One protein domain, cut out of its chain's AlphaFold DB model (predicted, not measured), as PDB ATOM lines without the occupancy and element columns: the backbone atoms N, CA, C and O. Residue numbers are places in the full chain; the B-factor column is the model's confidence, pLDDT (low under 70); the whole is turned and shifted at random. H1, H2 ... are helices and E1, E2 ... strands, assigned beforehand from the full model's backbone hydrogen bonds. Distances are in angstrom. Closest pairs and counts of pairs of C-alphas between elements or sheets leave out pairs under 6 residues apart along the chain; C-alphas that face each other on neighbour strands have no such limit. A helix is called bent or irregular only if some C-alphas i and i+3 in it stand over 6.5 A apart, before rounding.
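Overview. This is residues 291 to 344 and 352 to 412 of the 543 residues of an uncharacterized protein of Rhodobacterales bacterium 17-64-5 (UniProt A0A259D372). The domain is one long antiparallel sheet, a twisted and curled wall of six strands, in which the E1, E2, E3 half and the E4, E5, E6 half are joined side by side through E3 and E4 and reach toward opposite ends. One short helix, H1, packs near the bent end of E1, and a small turn, residues 405 to 410, extends beyond E6. The printed part has 115 residues, with named elements in the order E1 E2 E3 H1 E4 E5 E6; the sheet order is E1 E2 E3 E4 E5 E6, and the class is mostly strand. The whole is loose, with a radius of gyration of the C-alphas of 17.7 A, and elongated, spanning 53 by 32 by 25 A.

Arrangement. E3, residues 323 to 335, and E4, residues 365 to 378, are inner strands, antiparallel at 154 degrees; their C-alphas face each other from 323 and 373, 4.6 A, to 330 and 365, 5.1 A, and N 326 and O 370 are within hydrogen-bond range at 2.9 A. E2, residues 306 to 320, forms a hairpin with E3, with N 313 and O 329 at 2.8 A. The edge strand E1, residues 291 to 303, forms a hairpin with E2, with N 294 and O 314 at 2.9 A. These three strands are a meander, each the antiparallel neighbour of the one before. E5, residues 381 to 389, forms a hairpin with E4, with N 373 and O 385 at 2.7 A. The other edge strand, E6, residues 394 to 404, forms a hairpin with E5, with N 384 and O 400 at 2.9 A; E4, E5 and E6 are a second meander. E1 and E6 are apart. H1, residues 357 to 360, is on the sheet at a height of 7.4 A, over none of the strands but only just, with 2 of its 4 C-alphas falling on E1; the C-alphas of Pro 302 and Ala 359, the closest of E1 and H1, are 6.7 A apart. H1 is too short for an O i to N i+4 pair; its one O i to N i+3 pair is within range.

Along the chain. E1 begins at C-alpha 291, (198.935, 132.542, 185.273), measures 34.0 A and bends by 65 degrees at residue 297. E2 measures 40.7 A and bends by 63 degrees at residue 309; E3 measures 36.3 A. H1 measures 5.2 A, E4 38.2 A and E5 25.8 A. E6 measures 28.9 A, bends by 58 degrees at residue 397 and ends at C-alpha 404, (226.326, 137.133, 177.726).

Size, cuts and confidence. The two C-alphas farthest apart, those of Ser 340 and Asp 407, are 54.2 A apart. Residues 345 to 351 are not printed, and C-alphas 344 and 352 are 10.3 A apart across the cut, which falls in the link from E3 to H1. The other links are tight. Residues 403 to 404 of E6 pair antiparallel with residues 411 to 412. Mean pLDDT of the printed part is 87.3; residues 339 to 344 and 361 to 362 are under 70.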
ATOM      1  N   PHE A 291     199.790 131.408 185.595       89.94
ATOM      2  CA  PHE A 291     198.935 132.542 185.273       89.94
ATOM      3  C   PHE A 291     199.032 133.618 186.350       89.94
ATOM      4  O   PHE A 291     198.694 133.393 187.513       89.94
ATOM      5  N   SER A 292     199.411 134.825 185.943       90.25
ATOM      6  CA  SER A 292     199.347 136.014 186.788       90.25
ATOM      7  C   SER A 292     198.665 137.165 186.061       90.25
ATOM      8  O   SER A 292     198.749 137.305 184.841       90.25
ATOM      9  N   TRP A 293     197.976 138.006 186.822       95.12
ATOM     10  CA  TRP A 293     197.332 139.207 186.312       95.12
ATOM     11  C   TRP A 293     197.449 140.344 187.325       95.12
ATOM     12  O   TRP A 293     197.685 140.118 188.512       95.12
ATOM     13  N   GLY A 294     197.300 141.576 186.855       96.06
ATOM     14  CA  GLY A 294     197.319 142.755 187.707       96.06
ATOM     15  C   GLY A 294     196.561 143.915 187.085       96.06
ATOM     16  O   GLY A 294     196.619 144.127 185.876       96.06
ATOM     17  N   LEU A 295     195.868 144.674 187.930       96.88
ATOM     18  CA  LEU A 295     195.191 145.914 187.572       96.88
ATOM     19  C   LEU A 295     195.905 147.072 188.268       96.88
ATOM     20  O   LEU A 295     196.034 147.070 189.492       96.88
ATOM     21  N   LYS A 296     196.381 148.054 187.502       95.81
ATOM     22  CA  LYS A 296     197.085 149.220 188.052       95.81
ATOM     23  C   LYS A 296     196.648 150.520 187.380       95.81
ATOM     24  O   LYS A 296     196.354 150.493 186.183       95.81
ATOM     25  N   PRO A 297     196.641 151.658 188.098       95.69
ATOM     26  CA  PRO A 297     196.501 152.952 187.449       95.69
ATOM     27  C   PRO A 297     197.669 153.172 186.481       95.69
ATOM     28  O   PRO A 297     198.803 152.753 186.738       95.69
ATOM     29  N   ALA A 298     197.390 153.813 185.354       93.12
ATOM     30  CA  ALA A 298     198.369 154.095 184.317       93.12
ATOM     31  C   ALA A 298     198.139 155.492 183.733       93.12
ATOM     32  O   ALA A 298     197.003 155.912 183.541       93.12
ATOM     33  N   LEU A 299     199.240 156.190 183.452       90.25
ATOM     34  CA  LEU A 299     199.270 157.470 182.752       90.25
ATOM     35  C   LEU A 299     199.728 157.219 181.310       90.25
ATOM     36  O   LEU A 299     200.726 156.520 181.104       90.25
ATOM     37  N   ARG A 300     199.036 157.798 180.327       87.25
ATOM     38  CA  ARG A 300     199.496 157.877 178.932       87.25
ATOM     39  C   ARG A 300     199.623 159.337 178.519       87.25
ATOM     40  O   ARG A 300     198.854 160.178 178.966       87.25
ATOM     41  N   VAL A 301     200.602 159.615 177.664       85.06
ATOM     42  CA  VAL A 301     200.872 160.949 177.110       85.06
ATOM     43  C   VAL A 301     200.937 160.806 175.587       85.06
ATOM     44  O   VAL A 301     202.028 160.659 175.036       85.06
ATOM     45  N   PRO A 302     199.783 160.694 174.900       74.81
ATOM     46  CA  PRO A 302     199.752 160.434 173.460       74.81
ATOM     47  C   PRO A 302     200.263 161.611 172.621       74.81
ATOM     48  O   PRO A 302     200.706 161.378 171.499       74.81
ATOM     49  N   GLN A 303     200.227 162.837 173.154       73.69
ATOM     50  CA  GLN A 303     200.770 164.046 172.529       73.69
ATOM     51  C   GLN A 303     201.434 164.954 173.581       73.69
ATOM     52  O   GLN A 303     201.113 164.849 174.770       73.69
ATOM     53  N   PRO A 304     202.343 165.869 173.188       75.56
ATOM     54  CA  PRO A 304     202.868 166.890 174.093       75.56
ATOM     55  C   PRO A 304     201.742 167.653 174.807       75.56
ATOM     56  O   PRO A 304     200.758 168.032 174.183       75.56
ATOM     57  N   ALA A 305     201.884 167.863 176.120       79.31
ATOM     58  CA  ALA A 305     200.900 168.524 176.995       79.31
ATOM     59  C   ALA A 305     199.504 167.861 177.096       79.31
ATOM     60  O   ALA A 305     198.634 168.369 177.807       79.31
ATOM     61  N   GLN A 306     199.300 166.704 176.465       82.75
ATOM     62  CA  GLN A 306     198.058 165.944 176.529       82.75
ATOM     63  C   GLN A 306     198.293 164.608 177.219       82.75
ATOM     64  O   GLN A 306     199.085 163.782 176.766       82.75
ATOM     65  N   ALA A 307     197.585 164.389 178.317       86.81
ATOM     66  CA  ALA A 307     197.711 163.205 179.132       86.81
ATOM     67  C   ALA A 307     196.345 162.629 179.500       86.81
ATOM     68  O   ALA A 307     195.337 163.324 179.634       86.81
ATOM     69  N   GLU A 308     196.330 161.326 179.707       89.19
ATOM     70  CA  GLU A 308     195.165 160.597 180.174       89.19
ATOM     71  C   GLU A 308     195.570 159.619 181.268       89.19
ATOM     72  O   GLU A 308     196.644 159.013 181.240       89.19
ATOM     73  N   VAL A 309     194.689 159.485 182.248       92.75
ATOM     74  CA  VAL A 309     194.800 158.547 183.353       92.75
ATOM     75  C   VAL A 309     193.726 157.486 183.178       92.75
ATOM     76  O   VAL A 309     192.565 157.768 182.865       92.75
ATOM     77  N   GLY A 310     194.124 156.241 183.384       93.94
ATOM     78  CA  GLY A 310     193.266 155.088 183.204       93.94
ATOM     79  C   GLY A 310     193.683 153.917 184.072       93.94
ATOM     80  O   GLY A 310     194.579 154.020 184.915       93.94
ATOM     81  N   ALA A 311     193.029 152.787 183.851       95.88
ATOM     82  CA  ALA A 311     193.345 151.521 184.483       95.88
ATOM     83  C   ALA A 311     193.912 150.559 183.436       95.88
ATOM     84  O   ALA A 311     193.315 150.336 182.385       95.88
ATOM     85  N   ARG A 312     195.074 149.973 183.729       96.69
ATOM     86  CA  ARG A 312     195.713 148.954 182.897       96.69
ATOM     87  C   ARG A 312     195.543 147.589 183.540       96.69
ATOM     88  O   ARG A 312     196.095 147.349 184.616       96.69
ATOM     89  N   LEU A 313     194.831 146.706 182.853       96.88
ATOM     90  CA  LEU A 313     194.798 145.280 183.135       96.88
ATOM     91  C   LEU A 313     195.938 144.611 182.364       96.88
ATOM     92  O   LEU A 313     196.070 144.786 181.157       96.88
ATOM     93  N   SER A 314     196.786 143.856 183.047       97.31
ATOM     94  CA  SER A 314     197.846 143.058 182.429       97.31
ATOM     95  C   SER A 314     197.690 141.606 182.839       97.31
ATOM     96  O   SER A 314     197.393 141.329 183.999       97.31
ATOM     97  N   ALA A 315     197.911 140.693 181.901       96.00
ATOM     98  CA  ALA A 315     197.904 139.256 182.124       96.00
ATOM     99  C   ALA A 315     199.173 138.634 181.533       96.00
ATOM    100  O   ALA A 315     199.635 139.022 180.458       96.00
ATOM    101  N   ASN A 316     199.734 137.668 182.249       94.19
ATOM    102  CA  ASN A 316     200.902 136.904 181.855       94.19
ATOM    103  C   ASN A 316     200.617 135.424 182.090       94.19
ATOM    104  O   ASN A 316     200.278 135.017 183.200       94.19
ATOM    105  N   TYR A 317     200.767 134.627 181.041       93.50
ATOM    106  CA  TYR A 317     200.491 133.204 181.054       93.50
ATOM    107  C   TYR A 317     201.700 132.446 180.520       93.50
ATOM    108  O   TYR A 317     201.989 132.475 179.325       93.50
ATOM    109  N   ILE A 318     202.447 131.795 181.409       91.44
ATOM    110  CA  ILE A 318     203.614 130.991 181.042       91.44
ATOM    111  C   ILE A 318     203.121 129.574 180.764       91.44
ATOM    112  O   ILE A 318     202.875 128.814 181.694       91.44
ATOM    113  N   LEU A 319     202.952 129.227 179.486       91.12
ATOM    114  CA  LEU A 319     202.363 127.951 179.063       91.12
ATOM    115  C   LEU A 319     203.288 126.766 179.358       91.12
ATOM    116  O   LEU A 319     202.839 125.683 179.711       91.12
ATOM    117  N   ARG A 320     204.587 126.976 179.154       89.75
ATOM    118  CA  ARG A 320     205.677 126.026 179.408       89.75
ATOM    119  C   ARG A 320     206.971 126.823 179.600       89.75
ATOM    120  O   ARG A 320     206.990 127.996 179.212       89.75
ATOM    121  N   PRO A 321     208.064 126.236 180.120       88.06
ATOM    122  CA  PRO A 321     209.335 126.944 180.247       88.06
ATOM    123  C   PRO A 321     209.726 127.643 178.939       88.06
ATOM    124  O   PRO A 321     209.790 127.015 177.880       88.06
ATOM    125  N   GLY A 322     209.931 128.957 179.004       91.50
ATOM    126  CA  GLY A 322     210.278 129.773 177.847       91.50
ATOM    127  C   GLY A 322     209.098 130.288 177.025       91.50
ATOM    128  O   GLY A 322     209.264 131.288 176.344       91.50
ATOM    129  N   LEU A 323     207.913 129.670 177.057       95.31
ATOM    130  CA  LEU A 323     206.777 130.087 176.225       95.31
ATOM    131  C   LEU A 323     205.779 130.920 177.034       95.31
ATOM    132  O   LEU A 323     205.085 130.398 177.906       95.31
ATOM    133  N   VAL A 324     205.703 132.210 176.723       95.56
ATOM    134  CA  VAL A 324     204.967 133.214 177.494       95.56
ATOM    135  C   VAL A 324     203.955 133.921 176.599       95.56
ATOM    136  O   VAL A 324     204.334 134.553 175.617       95.56
ATOM    137  N   LEU A 325     202.674 133.844 176.953       96.62
ATOM    138  CA  LEU A 325     201.618 134.683 176.394       96.62
ATOM    139  C   LEU A 325     201.400 135.876 177.325       96.62
ATOM    140  O   LEU A 325     201.046 135.706 178.490       96.62
ATOM    141  N   LYS A 326     201.601 137.082 176.810       96.75
ATOM    142  CA  LYS A 326     201.429 138.330 177.553       96.75
ATOM    143  C   LYS A 326     200.387 139.193 176.865       96.75
ATOM    144  O   LYS A 326     200.370 139.273 175.640       96.75
ATOM    145  N   GLY A 327     199.533 139.836 177.651       96.38
ATOM    146  CA  GLY A 327     198.537 140.771 177.151       96.38
ATOM    147  C   GLY A 327     198.331 141.943 178.099       96.38
ATOM    148  O   GLY A 327     198.413 141.787 179.320       96.38
ATOM    149  N   SER A 328     198.043 143.119 177.550       96.44
ATOM    150  CA  SER A 328     197.643 144.276 178.347       96.44
ATOM    151  C   SER A 328     196.576 145.109 177.661       96.44
ATOM    152  O   SER A 328     196.709 145.478 176.495       96.44
ATOM    153  N   ILE A 329     195.550 145.444 178.436       93.00
ATOM    154  CA  ILE A 329     194.426 146.280 178.038       93.00
ATOM    155  C   ILE A 329     194.433 147.531 178.913       93.00
ATOM    156  O   ILE A 329     194.583 147.441 180.133       93.00
ATOM    157  N   TYR A 330     194.261 148.696 178.303       91.19
ATOM    158  CA  TYR A 330     194.123 149.971 178.997       91.19
ATOM    159  C   TYR A 330     192.719 150.534 178.785       91.19
ATOM    160  O   TYR A 330     192.314 150.762 177.651       91.19
ATOM    161  N   GLY A 331     192.003 150.800 179.874       90.19
ATOM    162  CA  GLY A 331     190.756 151.563 179.864       90.19
ATOM    163  C   GLY A 331     190.997 152.979 180.373       90.19
ATOM    164  O   GLY A 331     191.556 153.165 181.457       90.19
ATOM    165  N   ARG A 332     190.581 153.984 179.605       90.00
ATOM    166  CA  ARG A 332     190.667 155.397 179.987       90.00
ATOM    167  C   ARG A 332     189.621 155.725 181.052       90.00
ATOM    168  O   ARG A 332     188.488 155.264 180.966       90.00
ATOM    169  N   LEU A 333     189.990 156.568 182.020       87.62
ATOM    170  CA  LEU A 333     189.055 157.127 183.002       87.62
ATOM    171  C   LEU A 333     188.841 158.628 182.770       87.62
ATOM    172  O   LEU A 333     187.706 159.066 182.627       87.62
ATOM    173  N   PHE A 334     189.919 159.413 182.696       86.62
ATOM    174  CA  PHE A 334     189.865 160.860 182.453       86.62
ATOM    175  C   PHE A 334     191.157 161.360 181.791       86.62
ATOM    176  O   PHE A 334     192.204 160.726 181.901       86.62
ATOM    177  N   GLY A 335     191.109 162.500 181.106       85.81
ATOM    178  CA  GLY A 335     192.271 163.089 180.436       85.81
ATOM    179  C   GLY A 335     191.916 164.348 179.650       85.81
ATOM    180  O   GLY A 335     190.738 164.656 179.490       85.81
ATOM    181  N   ASN A 336     192.934 165.055 179.162       80.25
ATOM    182  CA  ASN A 336     192.808 166.271 178.344       80.25
ATOM    183  C   ASN A 336     193.303 166.064 176.901       80.25
ATOM    184  O   ASN A 336     193.707 167.019 176.241       80.25
ATOM    185  N   VAL A 337     193.343 164.811 176.444       76.62
ATOM    186  CA  VAL A 337     193.761 164.469 175.082       76.62
ATOM    187  C   VAL A 337     192.709 164.963 174.100       76.62
ATOM    188  O   VAL A 337     191.523 164.703 174.289       76.62
ATOM    189  N   ASP A 338     193.160 165.677 173.075       70.81
ATOM    190  CA  ASP A 338     192.325 166.067 171.951       70.81
ATOM    191  C   ASP A 338     192.194 164.874 170.998       70.81
ATOM    192  O   ASP A 338     193.189 164.318 170.516       70.81
ATOM    193  N   TYR A 339     190.950 164.466 170.774       69.31
ATOM    194  CA  TYR A 339     190.578 163.340 169.925       69.31
ATOM    195  C   TYR A 339     190.091 163.804 168.548       69.31
ATOM    196  O   TYR A 339     189.462 163.028 167.841       69.31
ATOM    197  N   SER A 340     190.363 165.048 168.153       59.97
ATOM    198  CA  SER A 340     189.998 165.589 166.837       59.97
ATOM    199  C   SER A 340     190.673 164.879 165.651       59.97
ATOM    200  O   SER A 340     190.198 165.002 164.532       59.97
ATOM    201  N   GLY A 341     191.682 164.031 165.886       56.22
ATOM    202  CA  GLY A 341     192.008 162.920 164.983       56.22
ATOM    203  C   GLY A 341     192.567 163.287 163.607       56.22
ATOM    204  O   GLY A 341     192.539 162.431 162.728       56.22
ATOM    205  N   ASP A 342     193.109 164.489 163.408       52.69
ATOM    206  CA  ASP A 342     193.727 164.826 162.125       52.69
ATOM    207  C   ASP A 342     194.914 163.895 161.832       52.69
ATOM    208  O   ASP A 342     195.867 163.778 162.616       52.69
ATOM    209  N   ALA A 343     194.858 163.224 160.678       51.59
ATOM    210  CA  ALA A 343     195.999 162.501 160.142       51.59
ATOM    211  C   ALA A 343     197.180 163.466 159.993       51.59
ATOM    212  O   ALA A 343     197.014 164.640 159.653       51.59
ATOM    213  N   SER A 344     198.398 162.974 160.232       51.50
ATOM    214  CA  SER A 344     199.597 163.767 159.970       51.50
ATOM    215  C   SER A 344     199.536 164.339 158.548       51.50
ATOM    216  O   SER A 344     199.460 163.579 157.589       51.50
ATOM    217  N   ARG A 352     204.828 156.656 164.600       74.81
ATOM    218  CA  ARG A 352     204.395 156.903 165.998       74.81
ATOM    219  C   ARG A 352     203.721 158.259 166.202       74.81
ATOM    220  O   ARG A 352     203.398 158.621 167.330       74.81
ATOM    221  N   SER A 353     203.524 159.007 165.121       72.81
ATOM    222  CA  SER A 353     202.884 160.324 165.135       72.81
ATOM    223  C   SER A 353     201.365 160.244 165.269       72.81
ATOM    224  O   SER A 353     200.764 161.190 165.762       72.81
ATOM    225  N   ASP A 354     200.754 159.096 164.970       73.38
ATOM    226  CA  ASP A 354     199.304 158.874 165.102       73.38
ATOM    227  C   ASP A 354     198.875 158.610 166.561       73.38
ATOM    228  O   ASP A 354     197.905 157.909 166.845       73.38
ATOM    229  N   GLY A 355     199.623 159.147 167.531       74.06
ATOM    230  CA  GLY A 355     199.431 158.920 168.967       74.06
ATOM    231  C   GLY A 355     198.011 159.206 169.435       74.06
ATOM    232  O   GLY A 355     197.467 158.430 170.230       74.06
ATOM    233  N   ALA A 356     197.445 160.292 168.907       72.94
ATOM    234  CA  ALA A 356     196.086 160.759 169.135       72.94
ATOM    235  C   ALA A 356     195.044 159.829 168.509       72.94
ATOM    236  O   ALA A 356     194.102 159.438 169.190       72.94
ATOM    237  N   ARG A 357     195.266 159.389 167.262       74.81
ATOM    238  CA  ARG A 357     194.380 158.472 166.532       74.81
ATOM    239  C   ARG A 357     194.180 157.160 167.300       74.81
ATOM    240  O   ARG A 357     193.064 156.794 167.641       74.81
ATOM    241  N   TYR A 358     195.268 156.516 167.727       76.50
ATOM    242  CA  TYR A 358     195.187 155.292 168.546       76.50
ATOM    243  C   TYR A 358     194.777 155.541 170.008       76.50
ATOM    244  O   TYR A 358     194.572 154.584 170.757       76.50
ATOM    245  N   ALA A 359     194.731 156.794 170.472       77.31
ATOM    246  CA  ALA A 359     194.150 157.142 171.771       77.31
ATOM    247  C   ALA A 359     192.633 157.363 171.666       77.31
ATOM    248  O   ALA A 359     191.912 156.949 172.571       77.31
ATOM    249  N   LYS A 360     192.161 157.954 170.558       72.06
ATOM    250  CA  LYS A 360     190.743 158.103 170.210       72.06
ATOM    251  C   LYS A 360     190.076 156.732 170.103       72.06
ATOM    252  O   LYS A 360     189.145 156.453 170.848       72.06
ATOM    253  N   PHE A 361     190.651 155.852 169.287       65.50
ATOM    254  CA  PHE A 361     190.078 154.544 168.939       65.50
ATOM    255  C   PHE A 361     190.482 153.406 169.896       65.50
ATOM    256  O   PHE A 361     190.156 152.242 169.701       65.50
ATOM    257  N   GLY A 362     191.231 153.728 170.955       68.38
ATOM    258  CA  GLY A 362     191.812 152.768 171.891       68.38
ATOM    259  C   GLY A 362     191.223 152.866 173.298       68.38
ATOM    260  O   GLY A 362     191.974 153.095 174.258       68.38
ATOM    261  N   ASN A 363     189.903 152.708 173.443       74.62
ATOM    262  CA  ASN A 363     189.251 152.666 174.753       74.62
ATOM    263  C   ASN A 363     188.116 151.617 174.836       74.62
ATOM    264  O   ASN A 363     186.980 151.940 174.506       74.62
ATOM    265  N   PRO A 364     188.385 150.397 175.342       79.38
ATOM    266  CA  PRO A 364     189.664 149.948 175.888       79.38
ATOM    267  C   PRO A 364     190.707 149.659 174.791       79.38
ATOM    268  O   PRO A 364     190.429 148.991 173.804       79.38
ATOM    269  N   ALA A 365     191.946 150.121 174.973       82.81
ATOM    270  CA  ALA A 365     193.051 149.834 174.059       82.81
ATOM    271  C   ALA A 365     193.693 148.489 174.383       82.81
ATOM    272  O   ALA A 365     194.231 148.314 175.479       82.81
ATOM    273  N   LEU A 366     193.779 147.603 173.392       86.19
ATOM    274  CA  LEU A 366     194.722 146.489 173.424       86.19
ATOM    275  C   LEU A 366     196.138 147.012 173.142       86.19
ATOM    276  O   LEU A 366     196.520 147.231 171.988       86.19
ATOM    277  N   GLU A 367     196.910 147.239 174.203       88.31
ATOM    278  CA  GLU A 367     198.265 147.797 174.121       88.31
ATOM    279  C   GLU A 367     199.301 146.755 173.694       88.31
ATOM    280  O   GLU A 367     200.225 147.087 172.959       88.31
ATOM    281  N   GLU A 368     199.141 145.509 174.136       92.50
ATOM    282  CA  GLU A 368     200.062 144.408 173.848       92.50
ATOM    283  C   GLU A 368     199.282 143.092 173.857       92.50
ATOM    284  O   GLU A 368     198.418 142.885 174.713       92.50
ATOM    285  N   LEU A 369     199.592 142.200 172.919       95.25
ATOM    286  CA  LEU A 369     199.178 140.798 172.935       95.25
ATOM    287  C   LEU A 369     200.221 139.983 172.182       95.25
ATOM    288  O   LEU A 369     200.213 139.934 170.953       95.25
ATOM    289  N   THR A 370     201.133 139.355 172.911       96.88
ATOM    290  CA  THR A 370     202.293 138.689 172.320       96.88
ATOM    291  C   THR A 370     202.454 137.275 172.828       96.88
ATOM    292  O   THR A 370     202.342 137.030 174.030       96.88
ATOM    293  N   LEU A 371     202.827 136.373 171.927       97.88
ATOM    294  CA  LEU A 371     203.408 135.087 172.272       97.88
ATOM    295  C   LEU A 371     204.924 135.181 172.093       97.88
ATOM    296  O   LEU A 371     205.408 135.420 170.988       97.88
ATOM    297  N   ALA A 372     205.667 135.000 173.180       97.56
ATOM    298  CA  ALA A 372     207.121 135.045 173.199       97.56
ATOM    299  C   ALA A 372     207.699 133.678 173.571       97.56
ATOM    300  O   ALA A 372     207.270 133.051 174.539       97.56
ATOM    301  N   TRP A 373     208.704 133.233 172.823       96.88
ATOM    302  CA  TRP A 373     209.503 132.058 173.122       96.88
ATOM    303  C   TRP A 373     210.931 132.463 173.481       96.88
ATOM    304  O   TRP A 373     211.725 132.878 172.637       96.88
ATOM    305  N   TYR A 374     211.241 132.335 174.761       95.75
ATOM    306  CA  TYR A 374     212.556 132.491 175.346       95.75
ATOM    307  C   TYR A 374     213.262 131.136 175.342       95.75
ATOM    308  O   TYR A 374     212.740 130.140 175.848       95.75
ATOM    309  N   ALA A 375     214.471 131.099 174.795       93.25
ATOM    310  CA  ALA A 375     215.295 129.904 174.786       93.25
ATOM    311  C   ALA A 375     216.757 130.213 175.116       93.25
ATOM    312  O   ALA A 375     217.212 131.358 175.125       93.25
ATOM    313  N   ARG A 376     217.494 129.143 175.406       91.19
ATOM    314  CA  ARG A 376     218.928 129.173 175.674       91.19
ATOM    315  C   ARG A 376     219.616 128.098 174.828       91.19
ATOM    316  O   ARG A 376     219.857 126.997 175.331       91.19
ATOM    317  N   PRO A 377     219.831 128.357 173.526       91.69
ATOM    318  CA  PRO A 377     220.262 127.330 172.575       91.69
ATOM    319  C   PRO A 377     221.698 126.839 172.805       91.69
ATOM    320  O   PRO A 377     222.011 125.703 172.453       91.69
ATOM    321  N   ALA A 378     222.566 127.653 173.415       91.81
ATOM    322  CA  ALA A 378     223.956 127.302 173.702       91.81
ATOM    323  C   ALA A 378     224.435 127.902 175.034       91.81
ATOM    324  O   ALA A 378     223.708 128.643 175.700       91.81
ATOM    325  N   ALA A 379     225.666 127.561 175.431       89.81
ATOM    326  CA  ALA A 379     226.319 128.175 176.582       89.81
ATOM    327  C   ALA A 379     226.416 129.699 176.393       89.81
ATOM    328  O   ALA A 379     226.822 130.145 175.324       89.81
ATOM    329  N   ASP A 380     226.023 130.474 177.405       90.00
ATOM    330  CA  ASP A 380     226.018 131.947 177.403       90.00
ATOM    331  C   ASP A 380     225.192 132.615 176.279       90.00
ATOM    332  O   ASP A 380     225.264 133.832 176.115       90.00
ATOM    333  N   VAL A 381     224.401 131.855 175.508       92.69
ATOM    334  CA  VAL A 381     223.565 132.371 174.411       92.69
ATOM    335  C   VAL A 381     222.094 132.258 174.782       92.69
ATOM    336  O   VAL A 381     221.578 131.162 175.003       92.69
ATOM    337  N   TYR A 382     221.416 133.396 174.783       93.56
ATOM    338  CA  TYR A 382     219.996 133.561 175.053       93.56
ATOM    339  C   TYR A 382     219.305 134.016 173.772       93.56
ATOM    340  O   TYR A 382     219.882 134.762 172.985       93.56
ATOM    341  N   SER A 383     218.077 133.573 173.547       95.44
ATOM    342  CA  SER A 383     217.292 133.993 172.389       95.44
ATOM    343  C   SER A 383     215.850 134.279 172.773       95.44
ATOM    344  O   SER A 383     215.295 133.616 173.654       95.44
ATOM    345  N   ARG A 384     215.232 135.225 172.071       96.44
ATOM    346  CA  ARG A 384     213.809 135.546 172.178       96.44
ATOM    347  C   ARG A 384     213.209 135.598 170.781       96.44
ATOM    348  O   ARG A 384     213.734 136.292 169.921       96.44
ATOM    349  N   PHE A 385     212.099 134.906 170.574       97.38
ATOM    350  CA  PHE A 385     211.249 135.093 169.402       97.38
ATOM    351  C   PHE A 385     209.859 135.521 169.861       97.38
ATOM    352  O   PHE A 385     209.236 134.807 170.640       97.38
ATOM    353  N   THR A 386     209.369 136.664 169.398       96.75
ATOM    354  CA  THR A 386     208.076 137.229 169.792       96.75
ATOM    355  C   THR A 386     207.218 137.451 168.558       96.75
ATOM    356  O   THR A 386     207.711 137.970 167.560       96.75
ATOM    357  N   VAL A 387     205.935 137.105 168.634       96.25
ATOM    358  CA  VAL A 387     204.936 137.379 167.594       96.25
ATOM    359  C   VAL A 387     203.658 137.938 168.211       96.25
ATOM    360  O   VAL A 387     203.270 137.541 169.311       96.25
ATOM    361  N   GLY A 388     202.993 138.844 167.497       90.75
ATOM    362  CA  GLY A 388     201.673 139.359 167.857       90.75
ATOM    363  C   GLY A 388     201.619 140.878 167.822       90.75
ATOM    364  O   GLY A 388     202.290 141.517 167.014       90.75
ATOM    365  N   TYR A 389     200.807 141.465 168.693       92.19
ATOM    366  CA  TYR A 389     200.687 142.911 168.855       92.19
ATOM    367  C   TYR A 389     201.768 143.380 169.823       92.19
ATOM    368  O   TYR A 389     201.600 143.295 171.039       92.19
ATOM    369  N   LEU A 390     202.900 143.802 169.253       89.56
ATOM    370  CA  LEU A 390     204.115 144.174 169.982       89.56
ATOM    371  C   LEU A 390     203.938 145.489 170.749       89.56
ATOM    372  O   LEU A 390     204.509 145.669 171.820       89.56
ATOM    373  N   GLU A 391     203.153 146.404 170.187       86.88
ATOM    374  CA  GLU A 391     202.768 147.662 170.817       86.88
ATOM    375  C   GLU A 391     201.374 148.097 170.343       86.88
ATOM    376  O   GLU A 391     200.763 147.480 169.465       86.88
ATOM    377  N   ARG A 392     200.877 149.210 170.895       85.81
ATOM    378  CA  ARG A 392     199.562 149.783 170.567       85.81
ATOM    379  C   ARG A 392     199.353 149.990 169.062       85.81
ATOM    380  O   ARG A 392     198.251 149.784 168.576       85.81
ATOM    381  N   MET A 393     200.402 150.399 168.352       84.44
ATOM    382  CA  MET A 393     200.338 150.788 166.939       84.44
ATOM    383  C   MET A 393     200.893 149.741 165.983       84.44
ATOM    384  O   MET A 393     200.591 149.813 164.803       84.44
ATOM    385  N   HIS A 394     201.681 148.772 166.457       87.88
ATOM    386  CA  HIS A 394     202.344 147.815 165.578       87.88
ATOM    387  C   HIS A 394     202.158 146.374 166.030       87.88
ATOM    388  O   HIS A 394     202.259 146.026 167.209       87.88
ATOM    389  N   ALA A 395     201.929 145.531 165.034       88.25
ATOM    390  CA  ALA A 395     201.965 144.089 165.128       88.25
ATOM    391  C   ALA A 395     203.169 143.574 164.345       88.25
ATOM    392  O   ALA A 395     203.659 144.242 163.437       88.25
ATOM    393  N   GLY A 396     203.662 142.388 164.666       88.25
ATOM    394  CA  GLY A 396     204.758 141.818 163.904       88.25
ATOM    395  C   GLY A 396     205.490 140.704 164.616       88.25
ATOM    396  O   GLY A 396     204.953 140.048 165.511       88.25
ATOM    397  N   VAL A 397     206.733 140.516 164.184       92.94
ATOM    398  CA  VAL A 397     207.670 139.539 164.728       92.94
ATOM    399  C   VAL A 397     208.967 140.220 165.160       92.94
ATOM    400  O   VAL A 397     209.459 141.129 164.492       92.94
ATOM    401  N   SER A 398     209.523 139.759 166.277       94.75
ATOM    402  CA  SER A 398     210.789 140.214 166.856       94.75
ATOM    403  C   SER A 398     211.651 138.999 167.167       94.75
ATOM    404  O   SER A 398     211.203 138.082 167.855       94.75
ATOM    405  N   GLY A 399     212.876 138.975 166.655       94.75
ATOM    406  CA  GLY A 399     213.873 137.956 166.958       94.75
ATOM    407  C   GLY A 399     215.101 138.593 167.588       94.75
ATOM    408  O   GLY A 399     215.683 139.501 167.006       94.75
ATOM    409  N   GLU A 400     215.521 138.097 168.745       96.50
ATOM    410  CA  GLU A 400     216.710 138.556 169.461       96.50
ATOM    411  C   GLU A 400     217.623 137.371 169.785       96.50
ATOM    412  O   GLU A 400     217.157 136.312 170.217       96.50
ATOM    413  N   ILE A 401     218.931 137.564 169.615       97.31
ATOM    414  CA  ILE A 401     219.978 136.684 170.137       97.31
ATOM    415  C   ILE A 401     220.931 137.534 170.968       97.31
ATOM    416  O   ILE A 401     221.455 138.534 170.487       97.31
ATOM    417  N   LEU A 402     221.192 137.097 172.195       96.00
ATOM    418  CA  LEU A 402     222.075 137.741 173.156       96.00
ATOM    419  C   LEU A 402     223.153 136.757 173.606       96.00
ATOM    420  O   LEU A 402     222.856 135.719 174.193       96.00
ATOM    421  N   TRP A 403     224.414 137.112 173.399       94.44
ATOM    422  CA  TRP A 403     225.551 136.452 174.021       94.44
ATOM    423  C   TRP A 403     225.981 137.223 175.274       94.44
ATOM    424  O   TRP A 403     226.351 138.400 175.202       94.44
ATOM    425  N   LYS A 404     225.934 136.564 176.434       93.31
ATOM    426  CA  LYS A 404     226.326 137.133 177.726       93.31
ATOM    427  C   LYS A 404     226.948 136.071 178.625       93.31
ATOM    428  O   LYS A 404     226.248 135.254 179.214       93.31
ATOM    429  N   ARG A 405     228.264 136.168 178.811       92.31
ATOM    430  CA  ARG A 405     228.992 135.375 179.806       92.31
ATOM    431  C   ARG A 405     228.682 135.821 181.227       92.31
ATOM    432  O   ARG A 405     228.591 137.016 181.509       92.31
ATOM    433  N   VAL A 406     228.570 134.869 182.144       87.56
ATOM    434  CA  VAL A 406     228.220 135.140 183.549       87.56
ATOM    435  C   VAL A 406     229.335 135.868 184.315       87.56
ATOM    436  O   VAL A 406     229.053 136.725 185.149       87.56
ATOM    437  N   ASP A 407     230.593 135.581 183.992       84.94
ATOM    438  CA  ASP A 407     231.795 136.113 184.646       84.94
ATOM    439  C   ASP A 407     232.356 137.390 183.994       84.94
ATOM    440  O   ASP A 407     233.374 137.919 184.433       84.94
ATOM    441  N   ASN A 408     231.698 137.904 182.951       89.06
ATOM    442  CA  ASN A 408     232.154 139.059 182.182       89.06
ATOM    443  C   ASN A 408     231.045 140.122 182.094       89.06
ATOM    444  O   ASN A 408     229.905 139.766 181.795       89.06
ATOM    445  N   PRO A 409     231.319 141.419 182.324       90.06
ATOM    446  CA  PRO A 409     230.320 142.475 182.150       90.06
ATOM    447  C   PRO A 409     229.862 142.685 180.694       90.06
ATOM    448  O   PRO A 409     228.788 143.242 180.488       90.06
ATOM    449  N   LEU A 410     230.630 142.246 179.690       94.44
ATOM    450  CA  LEU A 410     230.296 142.416 178.274       94.44
ATOM    451  C   LEU A 410     229.088 141.562 177.859       94.44
ATOM    452  O   LEU A 410     229.038 140.361 178.130       94.44
ATOM    453  N   ALA A 411     228.153 142.187 177.145       94.88
ATOM    454  CA  ALA A 411     227.016 141.551 176.488       94.88
ATOM    455  C   ALA A 411     226.974 142.000 175.021       94.88
ATOM    456  O   ALA A 411     227.170 143.185 174.750       94.88
ATOM    457  N   LEU A 412     226.717 141.082 174.091       96.50
ATOM    458  CA  LEU A 412     226.558 141.386 172.665       96.50
ATOM    459  C   LEU A 412     225.228 140.813 172.184       96.50
ATOM    460  O   LEU A 412     225.004 139.612 172.316       96.50
TER     461      LEU A 412